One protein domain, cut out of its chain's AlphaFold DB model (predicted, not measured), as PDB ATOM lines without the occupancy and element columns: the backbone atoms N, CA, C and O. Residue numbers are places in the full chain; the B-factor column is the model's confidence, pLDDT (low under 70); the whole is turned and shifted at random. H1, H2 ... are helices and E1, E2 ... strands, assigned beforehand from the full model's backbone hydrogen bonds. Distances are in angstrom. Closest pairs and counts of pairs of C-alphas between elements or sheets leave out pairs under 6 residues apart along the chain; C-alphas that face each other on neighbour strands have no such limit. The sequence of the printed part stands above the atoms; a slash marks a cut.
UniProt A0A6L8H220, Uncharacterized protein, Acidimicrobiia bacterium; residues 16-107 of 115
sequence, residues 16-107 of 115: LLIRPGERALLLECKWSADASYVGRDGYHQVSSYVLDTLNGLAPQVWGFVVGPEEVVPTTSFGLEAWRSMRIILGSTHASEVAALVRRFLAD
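Overview. This is residues 16 to 107 of the 115 residues of an uncharacterized protein of Acidimicrobiia bacterium (UniProt A0A6L8H220). A twisted five-stranded sheet lies between two helices: the long H1 packs closely over E2, E3 and E5 on one face, and the shorter H2 lies more loosely over E2 and E3 on the other, both along the strands. The 92 printed residues hold, in order, E1 E2 H1 E3 E4 E5 H2; the mixed sheet runs E1 E2 E3 E5 E4. The class is mixed, helices and strands, in three layers, with helices on both faces of a sheet. It is compact, with a radius of gyration of the C-alphas of 12.6 A and spans of 36 by 25 by 19 A.

Arrangement. E1, residues 16 to 19, and E2, residues 23 to 29, form an antiparallel hairpin; N 17 and O 25, 2.9 A apart, are within hydrogen-bond range. E2, H1, residues 35 to 54, and E3, residues 60 to 67, make a strand-helix-strand unit, two parallel neighbour strands with a helix between, its crossover right-handed; N 26 and O 62 are 2.8 A apart. E5, residues 85 to 93, is parallel to E3, with N 63 and O 88 2.7 A apart, and forms an antiparallel hairpin with edge strand E4, residues 78 to 82, with N 80 and O 87 2.9 A apart. H1 is on the sheet at a height of 7.5 A; its closest C-alphas to E3 are Val 46 and Gly 63, 5.7 A. H2, residues 94 to 106, is on the opposite face at 9.3 A; its closest C-alphas to E3 are Ala 94 and Val 66, 6.3 A. O i to N i+4 pairs within range number 15 of 16 in H1 and 7 of 9 in H2.

Along the chain. E1 begins at C-alpha 16, (139.028, 144.774, 150.773), and H2 ends at C-alpha 106, (146.267, 149.057, 164.732). H1 is 27.3 A long, E5 25.7 A, E3 22.9 A, E2 20.1 A, H2 19.5 A, E4 13.1 A and E1 10.1 A.

Size, cuts and confidence. The C-alphas farthest apart, Ala 33 and Ser 84, are 37.2 A apart. The printed part has no cut; the link E3 to E4 is short and the others are tight. Residue 82 alone is under pLDDT 70.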
ATOM      1  N   LEU A  16     138.173 143.584 150.767       95.44
ATOM      2  CA  LEU A  16     139.028 144.774 150.773       95.44
ATOM      3  C   LEU A  16     138.687 145.658 151.980       95.44
ATOM      4  O   LEU A  16     137.550 146.103 152.137       95.44
ATOM      5  N   LEU A  17     139.691 145.971 152.801       96.00
ATOM      6  CA  LEU A  17     139.638 147.048 153.791       96.00
ATOM      7  C   LEU A  17     140.587 148.150 153.341       96.00
ATOM      8  O   LEU A  17     141.768 147.895 153.130       96.00
ATOM      9  N   ILE A  18     140.104 149.384 153.234       95.50
ATOM     10  CA  ILE A  18     140.913 150.487 152.717       95.50
ATOM     11  C   ILE A  18     140.734 151.772 153.520       95.50
ATOM     12  O   ILE A  18     139.625 152.152 153.892       95.50
ATOM     13  N   ARG A  19     141.856 152.460 153.741       94.00
ATOM     14  CA  ARG A  19     141.928 153.893 154.032       94.00
ATOM     15  C   ARG A  19     142.529 154.574 152.799       94.00
ATOM     16  O   ARG A  19     143.740 154.446 152.588       94.00
ATOM     17  N   PRO A  20     141.707 155.209 151.942       92.81
ATOM     18  CA  PRO A  20     142.174 155.767 150.676       92.81
ATOM     19  C   PRO A  20     143.341 156.739 150.868       92.81
ATOM     20  O   PRO A  20     143.319 157.562 151.778       92.81
ATOM     21  N   GLY A  21     144.365 156.627 150.024       92.31
ATOM     22  CA  GLY A  21     145.588 157.430 150.102       92.31
ATOM     23  C   GLY A  21     146.591 156.989 151.175       92.31
ATOM     24  O   GLY A  21     147.720 157.475 151.166       92.31
ATOM     25  N   GLU A  22     146.235 156.043 152.050       93.69
ATOM     26  CA  GLU A  22     147.095 155.588 153.150       93.69
ATOM     27  C   GLU A  22     147.468 154.111 153.023       93.69
ATOM     28  O   GLU A  22     148.633 153.781 152.785       93.69
ATOM     29  N   ARG A  23     146.489 153.211 153.193       95.25
ATOM     30  CA  ARG A  23     146.738 151.768 153.197       95.25
ATOM     31  C   ARG A  23     145.520 150.918 152.856       95.25
ATOM     32  O   ARG A  23     144.386 151.315 153.120       95.25
ATOM     33  N   ALA A  24     145.767 149.711 152.360       96.75
ATOM     34  CA  ALA A  24     144.749 148.710 152.068       96.75
ATOM     35  C   ALA A  24     145.153 147.305 152.543       96.75
ATOM     36  O   ALA A  24     146.338 146.976 152.586       96.75
ATOM     37  N   LEU A  25     144.156 146.487 152.877       97.19
ATOM     38  CA  LEU A  25     144.257 145.054 153.142       97.19
ATOM     39  C   LEU A  25     143.318 144.314 152.185       97.19
ATOM     40  O   LEU A  25     142.115 144.569 152.183       97.19
ATOM     41  N   LEU A  26     143.883 143.394 151.414       97.38
ATOM     42  CA  LEU A  26     143.223 142.523 150.451       97.38
ATOM     43  C   LEU A  26     143.280 141.086 150.975       97.38
ATOM     44  O   LEU A  26     144.357 140.613 151.349       97.38
ATOM     45  N   LEU A  27     142.145 140.391 150.980       97.31
ATOM     46  CA  LEU A  27     142.062 138.966 151.304       97.31
ATOM     47  C   LEU A  27     141.402 138.226 150.140       97.31
ATOM     48  O   LEU A  27     140.290 138.577 149.749       97.31
ATOM     49  N   GLU A  28     142.079 137.208 149.624       96.94
ATOM     50  CA  GLU A  28     141.562 136.295 148.599       96.94
ATOM     51  C   GLU A  28     141.360 134.912 149.214       96.94
ATOM     52  O   GLU A  28     142.320 134.264 149.634       96.94
ATOM     53  N   CYS A  29     140.122 134.441 149.277       95.81
ATOM     54  CA  CYS A  29     139.762 133.185 149.914       95.81
ATOM     55  C   CYS A  29     139.812 132.032 148.905       95.81
ATOM     56  O   CYS A  29     139.034 131.961 147.955       95.81
ATOM     57  N   LYS A  30     140.685 131.052 149.149       94.38
ATOM     58  CA  LYS A  30     140.804 129.836 148.337       94.38
ATOM     59  C   LYS A  30     140.564 128.610 149.200       94.38
ATOM     60  O   LYS A  30     141.435 128.196 149.955       94.38
ATOM     61  N   TRP A  31     139.391 127.991 149.061       94.06
ATOM     62  CA  TRP A  31     139.051 126.773 149.798       94.06
ATOM     63  C   TRP A  31     139.214 125.530 148.921       94.06
ATOM     64  O   TRP A  31     138.308 125.142 148.187       94.06
ATOM     65  N   SER A  32     140.398 124.925 148.967       93.62
ATOM     66  CA  SER A  32     140.734 123.699 148.240       93.62
ATOM     67  C   SER A  32     141.794 122.917 149.007       93.62
ATOM     68  O   SER A  32     142.621 123.519 149.682       93.62
ATOM     69  N   ALA A  33     141.800 121.592 148.860       93.44
ATOM     70  CA  ALA A  33     142.890 120.741 149.345       93.44
ATOM     71  C   ALA A  33     144.138 120.798 148.436       93.44
ATOM     72  O   ALA A  33     145.196 120.292 148.805       93.44
ATOM     73  N   ASP A  34     144.025 121.387 147.241       95.44
ATOM     74  CA  ASP A  34     145.149 121.566 146.320       95.44
ATOM     75  C   ASP A  34     145.987 122.793 146.708       95.44
ATOM     76  O   ASP A  34     145.584 123.945 146.516       95.44
ATOM     77  N   ALA A  35     147.195 122.532 147.209       93.06
ATOM     78  CA  ALA A  35     148.153 123.561 147.596       93.06
ATOM     79  C   ALA A  35     148.618 124.448 146.429       93.06
ATOM     80  O   ALA A  35     149.009 125.588 146.665       93.06
ATOM     81  N   SER A  36     148.569 123.978 145.179       93.00
ATOM     82  CA  SER A  36     148.940 124.799 144.017       93.00
ATOM     83  C   SER A  36     147.877 125.858 143.734       93.00
ATOM     84  O   SER A  36     148.216 127.016 143.495       93.00
ATOM     85  N   TYR A  37     146.605 125.470 143.837       91.56
ATOM     86  CA  TYR A  37     145.468 126.371 143.667       91.56
ATOM     87  C   TYR A  37     145.407 127.430 144.776       91.56
ATOM     88  O   TYR A  37     145.201 128.613 144.509       91.56
ATOM     89  N   VAL A  38     145.622 127.026 146.032       91.56
ATOM     90  CA  VAL A  38     145.667 127.969 147.161       91.56
ATOM     91  C   VAL A  38     146.932 128.823 147.083       91.56
ATOM     92  O   VAL A  38     146.856 130.045 147.045       91.56
ATOM     93  N   GLY A  39     148.103 128.194 147.022       89.94
ATOM     94  CA  GLY A  39     149.393 128.871 147.064       89.94
ATOM     95  C   GLY A  39     149.683 129.666 145.798       89.94
ATOM     96  O   GLY A  39     149.622 130.888 145.811       89.94
ATOM     97  N   ARG A  40     150.037 128.990 144.702       89.56
ATOM     98  CA  ARG A  40     150.543 129.649 143.489       89.56
ATOM     99  C   ARG A  40     149.483 130.512 142.812       89.56
ATOM    100  O   ARG A  40     149.750 131.681 142.536       89.56
ATOM    101  N   ASP A  41     148.306 129.956 142.545       91.88
ATOM    102  CA  ASP A  41     147.266 130.677 141.804       91.88
ATOM    103  C   ASP A  41     146.679 131.808 142.654       91.88
ATOM    104  O   ASP A  41     146.581 132.945 142.187       91.88
ATOM    105  N   GLY A  42     146.395 131.532 143.932       92.81
ATOM    106  CA  GLY A  42     145.991 132.557 144.893       92.81
ATOM    107  C   GLY A  42     147.029 133.674 145.026       92.81
ATOM    108  O   GLY A  42     146.670 134.850 144.977       92.81
ATOM    109  N   TYR A  43     148.319 133.339 145.122       91.69
ATOM    110  CA  TYR A  43     149.389 134.335 145.210       91.69
ATOM    111  C   TYR A  43     149.461 135.208 143.956       91.69
ATOM    112  O   TYR A  43     149.593 136.428 144.067       91.69
ATOM    113  N   HIS A  44     149.335 134.619 142.762       92.19
ATOM    114  CA  HIS A  44     149.283 135.384 141.517       92.19
ATOM    115  C   HIS A  44     148.091 136.350 141.490       92.19
ATOM    116  O   HIS A  44     148.280 137.519 141.160       92.19
ATOM    117  N   GLN A  45     146.897 135.907 141.895       93.44
ATOM    118  CA  GLN A  45     145.711 136.769 141.938       93.44
ATOM    119  C   GLN A  45     145.851 137.913 142.944       93.44
ATOM    120  O   GLN A  45     145.657 139.072 142.585       93.44
ATOM    121  N   VAL A  46     146.258 137.610 144.180       94.88
ATOM    122  CA  VAL A  46     146.485 138.627 145.218       94.88
ATOM    123  C   VAL A  46     147.530 139.643 144.769       94.88
ATOM    124  O   VAL A  46     147.336 140.842 144.961       94.88
ATOM    125  N   SER A  47     148.609 139.189 144.131       93.00
ATOM    126  CA  SER A  47     149.649 140.075 143.602       93.00
ATOM    127  C   SER A  47     149.096 141.031 142.540       93.00
ATOM    128  O   SER A  47     149.424 142.216 142.561       93.00
ATOM    129  N   SER A  48     148.220 140.559 141.647       92.31
ATOM    130  CA  SER A  48     147.539 141.425 140.676       92.31
ATOM    131  C   SER A  48     146.675 142.485 141.367       92.31
ATOM    132  O   SER A  48     146.828 143.669 141.077       92.31
ATOM    133  N   TYR A  49     145.861 142.097 142.352       93.56
ATOM    134  CA  TYR A  49     145.024 143.043 143.101       93.56
ATOM    135  C   TYR A  49     145.848 144.071 143.886       93.56
ATOM    136  O   TYR A  49     145.455 145.235 144.003       93.56
ATOM    137  N   VAL A  50     147.004 143.662 144.420       93.94
ATOM    138  CA  VAL A  50     147.953 144.569 145.074       93.94
ATOM    139  C   VAL A  50     148.431 145.635 144.097       93.94
ATOM    140  O   VAL A  50     148.376 146.819 144.428       93.94
ATOM    141  N   LEU A  51     148.862 145.244 142.894       91.50
ATOM    142  CA  LEU A  51     149.333 146.184 141.875       91.50
ATOM    143  C   LEU A  51     148.231 147.158 141.443       91.50
ATOM    144  O   LEU A  51     148.487 148.361 141.352       91.50
ATOM    145  N   ASP A  52     147.005 146.670 141.262       91.31
ATOM    146  CA  ASP A  52     145.854 147.516 140.936       91.31
ATOM    147  C   ASP A  52     145.534 148.501 142.072       91.31
ATOM    148  O   ASP A  52     145.237 149.670 141.830       91.31
ATOM    149  N   THR A  53     145.676 148.074 143.329       92.12
ATOM    150  CA  THR A  53     145.449 148.934 144.501       92.12
ATOM    151  C   THR A  53     146.541 149.996 144.666       92.12
ATOM    152  O   THR A  53     146.266 151.141 145.038       92.12
ATOM    153  N   LEU A  54     147.792 149.664 144.342       91.81
ATOM    154  CA  LEU A  54     148.889 150.635 144.314       91.81
ATOM    155  C   LEU A  54     148.690 151.703 143.231       91.81
ATOM    156  O   LEU A  54     149.209 152.816 143.359       91.81
ATOM    157  N   ASN A  55     147.911 151.400 142.189       88.62
ATOM    158  CA  ASN A  55     147.563 152.325 141.117       88.62
ATOM    159  C   ASN A  55     146.454 153.313 141.533       88.62
ATOM    160  O   ASN A  55     145.370 153.364 140.955       88.62
ATOM    161  N   GLY A  56     146.743 154.132 142.546       84.56
ATOM    162  CA  GLY A  56     145.928 155.293 142.912       84.56
ATOM    163  C   GLY A  56     144.958 155.101 144.078       84.56
ATOM    164  O   GLY A  56     144.316 156.077 144.461       84.56
ATOM    165  N   LEU A  57     144.871 153.908 144.683       90.81
ATOM    166  CA  LEU A  57     144.026 153.689 145.864       90.81
ATOM    167  C   LEU A  57     144.797 153.835 147.180       90.81
ATOM    168  O   LEU A  57     144.357 154.578 148.060       90.81
ATOM    169  N   ALA A  58     145.937 153.158 147.333       93.81
ATOM    170  CA  ALA A  58     146.748 153.243 148.548       93.81
ATOM    171  C   ALA A  58     148.237 152.953 148.279       93.81
ATOM    172  O   ALA A  58     148.544 152.002 147.569       93.81
ATOM    173  N   PRO A  59     149.182 153.707 148.874       93.38
ATOM    174  CA  PRO A  59     150.621 153.469 148.711       93.38
ATOM    175  C   PRO A  59     151.157 152.301 149.554       93.38
ATOM    176  O   PRO A  59     152.293 151.867 149.356       93.38
ATOM    177  N   GLN A  60     150.378 151.802 150.516       94.12
ATOM    178  CA  GLN A  60     150.741 150.651 151.339       94.12
ATOM    179  C   GLN A  60     149.668 149.577 151.219       94.12
ATOM    180  O   GLN A  60     148.509 149.829 151.540       94.12
ATOM    181  N   VAL A  61     150.027 148.380 150.775       95.44
ATOM    182  CA  VAL A  61     149.039 147.331 150.515       95.44
ATOM    183  C   VAL A  61     149.491 146.019 151.127       95.44
ATOM    184  O   VAL A  61     150.634 145.597 150.969       95.44
ATOM    185  N   TRP A  62     148.587 145.403 151.875       96.62
ATOM    186  CA  TRP A  62     148.723 144.069 152.435       96.62
ATOM    187  C   TRP A  62     147.833 143.148 151.608       96.62
ATOM    188  O   TRP A  62     146.647 143.427 151.472       96.62
ATOM    189  N   GLY A  63     148.376 142.079 151.045       96.38
ATOM    190  CA  GLY A  63     147.642 141.102 150.257       96.38
ATOM    191  C   GLY A  63     147.869 139.704 150.802       96.38
ATOM    192  O   GLY A  63     149.010 139.259 150.913       96.38
ATOM    193  N   PHE A  64     146.787 139.006 151.134       97.12
ATOM    194  CA  PHE A  64     146.864 137.657 151.677       97.12
ATOM    195  C   PHE A  64     145.952 136.699 150.933       97.12
ATOM    196  O   PHE A  64     144.780 136.991 150.698       97.12
ATOM    197  N   VAL A  65     146.479 135.513 150.648       97.38
ATOM    198  CA  VAL A  65     145.634 134.350 150.383       97.38
ATOM    199  C   VAL A  65     145.146 133.795 151.716       97.38
ATOM    200  O   VAL A  65     145.950 133.548 152.614       97.38
ATOM    201  N   VAL A  66     143.844 133.566 151.840       97.62
ATOM    202  CA  VAL A  66     143.226 132.865 152.967       97.62
ATOM    203  C   VAL A  66     142.874 131.451 152.519       97.62
ATOM    204  O   VAL A  66     142.000 131.261 151.674       97.62
ATOM    205  N   GLY A  67     143.571 130.464 153.072       96.56
ATOM    206  CA  GLY A  67     143.365 129.049 152.777       96.56
ATOM    207  C   GLY A  67     142.821 128.255 153.965       96.56
ATOM    208  O   GLY A  67     142.672 128.794 155.068       96.56
ATOM    209  N   PRO A  68     142.523 126.966 153.758       95.88
ATOM    210  CA  PRO A  68     142.188 126.065 154.847       95.88
ATOM    211  C   PRO A  68     143.473 125.697 155.626       95.88
ATOM    212  O   PRO A  68     144.575 125.721 155.068       95.88
ATOM    213  N   GLU A  69     143.360 125.438 156.932       96.00
ATOM    214  CA  GLU A  69     144.509 125.310 157.856       96.00
ATOM    215  C   GLU A  69     145.446 124.152 157.478       96.00
ATOM    216  O   GLU A  69     146.656 124.220 157.664       96.00
ATOM    217  N   GLU A  70     144.907 123.107 156.862       94.75
ATOM    218  CA  GLU A  70     145.643 121.918 156.428       94.75
ATOM    219  C   GLU A  70     146.544 122.215 155.219       94.75
ATOM    220  O   GLU A  70     147.489 121.471 154.953       94.75
ATOM    221  N   VAL A  71     146.261 123.302 154.492       94.88
ATOM    222  CA  VAL A  71     147.039 123.779 153.337       94.88
ATOM    223  C   VAL A  71     147.894 124.994 153.699       94.88
ATOM    224  O   VAL A  71     149.014 125.122 153.205       94.88
ATOM    225  N   VAL A  72     147.401 125.871 154.580       94.38
ATOM    226  CA  VAL A  72     148.110 127.057 155.084       94.38
ATOM    227  C   VAL A  72     148.256 126.959 156.609       94.38
ATOM    228  O   VAL A  72     147.586 127.683 157.348       94.38
ATOM    229  N   PRO A  73     149.141 126.079 157.113       91.12
ATOM    230  CA  PRO A  73     149.238 125.790 158.548       91.12
ATOM    231  C   PRO A  73     149.777 126.967 159.362       91.12
ATOM    232  O   PRO A  73     149.567 127.050 160.569       91.12
ATOM    233  N   THR A  74     150.484 127.893 158.718       91.69
ATOM    234  CA  THR A  74     151.071 129.067 159.361       91.69
ATOM    235  C   THR A  74     150.822 130.318 158.534       91.69
ATOM    236  O   THR A  74     150.838 130.295 157.301       91.69
ATOM    237  N   THR A  75     150.602 131.435 159.227       92.81
ATOM    238  CA  THR A  75     150.575 132.746 158.576       92.81
ATOM    239  C   THR A  75     151.988 133.126 158.147       92.81
ATOM    240  O   THR A  75     152.914 133.090 158.958       92.81
ATOM    241  N   SER A  76     152.148 133.513 156.886       92.62
ATOM    242  CA  SER A  76     153.415 133.952 156.305       92.62
ATOM    243  C   SER A  76     153.373 135.437 155.949       92.62
ATOM    244  O   SER A  76     152.321 135.979 155.615       92.62
ATOM    245  N   PHE A  77     154.530 136.098 156.016       89.62
ATOM    246  CA  PHE A  77     154.696 137.498 155.633       89.62
ATOM    247  C   PHE A  77     155.935 137.635 154.749       89.62
ATOM    248  O   PHE A  77     157.053 137.408 155.204       89.62
ATOM    249  N   GLY A  78     155.740 138.039 153.501       86.44
ATOM    250  CA  GLY A  78     156.772 138.548 152.608       86.44
ATOM    251  C   GLY A  78     156.648 140.064 152.510       86.44
ATOM    252  O   GLY A  78     155.566 140.583 152.240       86.44
ATOM    253  N   LEU A  79     157.742 140.785 152.754       82.19
ATOM    254  CA  LEU A  79     157.791 142.234 152.570       82.19
ATOM    255  C   LEU A  79     158.546 142.564 151.293       82.19
ATOM    256  O   LEU A  79     159.727 142.250 151.161       82.19
ATOM    257  N   GLU A  80     157.876 143.292 150.414       79.81
ATOM    258  CA  GLU A  80     158.489 143.930 149.264       79.81
ATOM    259  C   GLU A  80     158.329 145.447 149.385       79.81
ATOM    260  O   GLU A  80     157.260 145.979 149.696       79.81
ATOM    261  N   ALA A  81     159.418 146.172 149.155       76.12
ATOM    262  CA  ALA A  81     159.406 147.626 149.099       76.12
ATOM    263  C   ALA A  81     159.792 148.060 147.688       76.12
ATOM    264  O   ALA A  81     160.869 147.718 147.195       76.12
ATOM    265  N   TRP A  82     158.924 148.837 147.042       68.44
ATOM    266  CA  TRP A  82     159.192 149.387 145.718       68.44
ATOM    267  C   TRP A  82     159.000 150.899 145.736       68.44
ATOM    268  O   TRP A  82     157.891 151.406 145.887       68.44
ATOM    269  N   ARG A  83     160.098 151.648 145.584       79.88
ATOM    270  CA  ARG A  83     160.115 153.115 145.739       79.88
ATOM    271  C   ARG A  83     159.560 153.530 147.114       79.88
ATOM    272  O   ARG A  83     160.108 153.126 148.131       79.88
ATOM    273  N   SER A  84     158.505 154.347 147.143       78.31
ATOM    274  CA  SER A  84     157.789 154.773 148.351       78.31
ATOM    275  C   SER A  84     156.607 153.863 148.707       78.31
ATOM    276  O   SER A  84     155.856 154.186 149.625       78.31
ATOM    277  N   MET A  85     156.396 152.777 147.958       85.75
ATOM    278  CA  MET A  85     155.305 151.833 148.180       85.75
ATOM    279  C   MET A  85     155.760 150.698 149.087       85.75
ATOM    280  O   MET A  85     156.891 150.213 148.984       85.75
ATOM    281  N   ARG A  86     154.855 150.257 149.960       89.94
ATOM    282  CA  ARG A  86     155.096 149.145 150.883       89.94
ATOM    283  C   ARG A  86     154.102 148.031 150.604       89.94
ATOM    284  O   ARG A  86     152.901 148.236 150.766       89.94
ATOM    285  N   ILE A  87     154.607 146.872 150.205       93.44
ATOM    286  CA  ILE A  87     153.811 145.705 149.848       93.44
ATOM    287  C   ILE A  87     154.092 144.606 150.860       93.44
ATOM    288  O   ILE A  87     155.238 144.215 151.060       93.44
ATOM    289  N   ILE A  88     153.045 144.096 151.491       94.56
ATOM    290  CA  ILE A  88     153.128 142.880 152.292       94.56
ATOM    291  C   ILE A  88     152.295 141.828 151.581       94.56
ATOM    292  O   ILE A  88     151.097 142.019 151.413       94.56
ATOM    293  N   LEU A  89     152.928 140.741 151.158       94.38
ATOM    294  CA  LEU A  89     152.274 139.601 150.528       94.38
ATOM    295  C   LEU A  89     152.420 138.378 151.415       94.38
ATOM    296  O   LEU A  89     153.483 138.145 151.980       94.38
ATOM    297  N   GLY A  90     151.376 137.577 151.532       95.00
ATOM    298  CA  GLY A  90     151.451 136.391 152.365       95.00
ATOM    299  C   GLY A  90     150.292 135.437 152.189       95.00
ATOM    300  O   GLY A  90     149.440 135.571 151.309       95.00
ATOM    301  N   SER A  91     150.268 134.460 153.078       96.06
ATOM    302  CA  SER A  91     149.199 133.484 153.212       96.06
ATOM    303  C   SER A  91     148.778 133.407 154.672       96.06
ATOM    304  O   SER A  91     149.598 133.583 155.571       96.06
ATOM    305  N   THR A  92     147.508 133.139 154.925       96.75
ATOM    306  CA  THR A  92     146.971 132.886 156.262       96.75
ATOM    307  C   THR A  92     145.836 131.866 156.179       96.75
ATOM    308  O   THR A  92     145.426 131.473 155.085       96.75
ATOM    309  N   HIS A  93     145.326 131.429 157.322       95.94
ATOM    310  CA  HIS A  93     144.151 130.570 157.404       95.94
ATOM    311  C   HIS A  93     143.031 131.250 158.196       95.94
ATOM    312  O   HIS A  93     143.233 132.266 158.863       95.94
ATOM    313  N   ALA A  94     141.813 130.717 158.080       92.88
ATOM    314  CA  ALA A  94     140.596 131.422 158.486       92.88
ATOM    315  C   ALA A  94     140.574 131.886 159.959       92.88
ATOM    316  O   ALA A  94     140.074 132.978 160.240       92.88
ATOM    317  N   SER A  95     141.122 131.107 160.897       94.75
ATOM    318  CA  SER A  95     141.156 131.470 162.326       94.75
ATOM    319  C   SER A  95     142.092 132.650 162.633       94.75
ATOM    320  O   SER A  95     141.842 133.393 163.582       94.75
ATOM    321  N   GLU A  96     143.103 132.896 161.795       95.94
ATOM    322  CA  GLU A  96     144.088 133.972 161.962       95.94
ATOM    323  C   GLU A  96     143.653 135.301 161.318       95.94
ATOM    324  O   GLU A  96     144.189 136.365 161.645       95.94
ATOM    325  N   VAL A  97     142.620 135.294 160.465       95.62
ATOM    326  CA  VAL A  97     142.123 136.501 159.775       95.62
ATOM    327  C   VAL A  97     141.750 137.609 160.762       95.62
ATOM    328  O   VAL A  97     142.069 138.776 160.541       95.62
ATOM    329  N   ALA A  98     141.116 137.269 161.888       96.38
ATOM    330  CA  ALA A  98     140.746 138.260 162.896       96.38
ATOM    331  C   ALA A  98     141.976 138.941 163.525       96.38
ATOM    332  O   ALA A  98     141.950 140.147 163.778       96.38
ATOM    333  N   ALA A  99     143.054 138.189 163.765       95.06
ATOM    334  CA  ALA A  99     144.308 138.734 164.276       95.06
ATOM    335  C   ALA A  99     144.987 139.628 163.228       95.06
ATOM    336  O   ALA A  99     145.403 140.743 163.549       95.06
ATOM    337  N   LEU A 100     145.008 139.193 161.964       95.25
ATOM    338  CA  LEU A 100     145.547 139.962 160.842       95.25
ATOM    339  C   LEU A 100     144.814 141.299 160.649       95.25
ATOM    340  O   LEU A 100     145.452 142.344 160.526       95.25
ATOM    341  N   VAL A 101     143.478 141.293 160.684       96.06
ATOM    342  CA  VAL A 101     142.661 142.511 160.569       96.06
ATOM    343  C   VAL A 101     142.922 143.457 161.739       96.06
ATOM    344  O   VAL A 101     143.106 144.653 161.520       96.06
ATOM    345  N   ARG A 102     142.985 142.955 162.980       96.25
ATOM    346  CA  ARG A 102     143.309 143.793 164.151       96.25
ATOM    347  C   ARG A 102     144.673 144.456 164.000       96.25
ATOM    348  O   ARG A 102     144.765 145.666 164.191       96.25
ATOM    349  N   ARG A 103     145.684 143.691 163.582       94.88
ATOM    350  CA  ARG A 103     147.032 144.198 163.313       94.88
ATOM    351  C   ARG A 103     147.015 145.304 162.257       94.88
ATOM    352  O   ARG A 103     147.545 146.391 162.484       94.88
ATOM    353  N   PHE A 104     146.335 145.060 161.137       95.00
ATOM    354  CA  PHE A 104     146.169 146.053 160.078       95.00
ATOM    355  C   PHE A 104     145.460 147.317 160.577       95.00
ATOM    356  O   PHE A 104     145.855 148.425 160.225       95.00
ATOM    357  N   LEU A 105     144.418 147.199 161.404       94.94
ATOM    358  CA  LEU A 105     143.694 148.353 161.944       94.94
ATOM    359  C   LEU A 105     144.534 149.158 162.944       94.94
ATOM    360  O   LEU A 105     144.446 150.389 162.928       94.94
ATOM    361  N   ALA A 106     145.368 148.478 163.736       94.56
ATOM    362  CA  ALA A 106     146.267 149.057 164.732       94.56
ATOM    363  C   ALA A 106     147.550 149.683 164.148       94.56
ATOM    364  O   ALA A 106     148.269 150.352 164.879       94.56
ATOM    365  N   ASP A 107     147.818 149.511 162.845       88.38
ATOM    366  CA  ASP A 107     149.097 149.894 162.207       88.38
ATOM    367  C   ASP A 107     150.323 149.214 162.829       88.38
ATOM    368  O   ASP A 107     151.429 149.752 162.874       88.38
TER     369      ASP A 107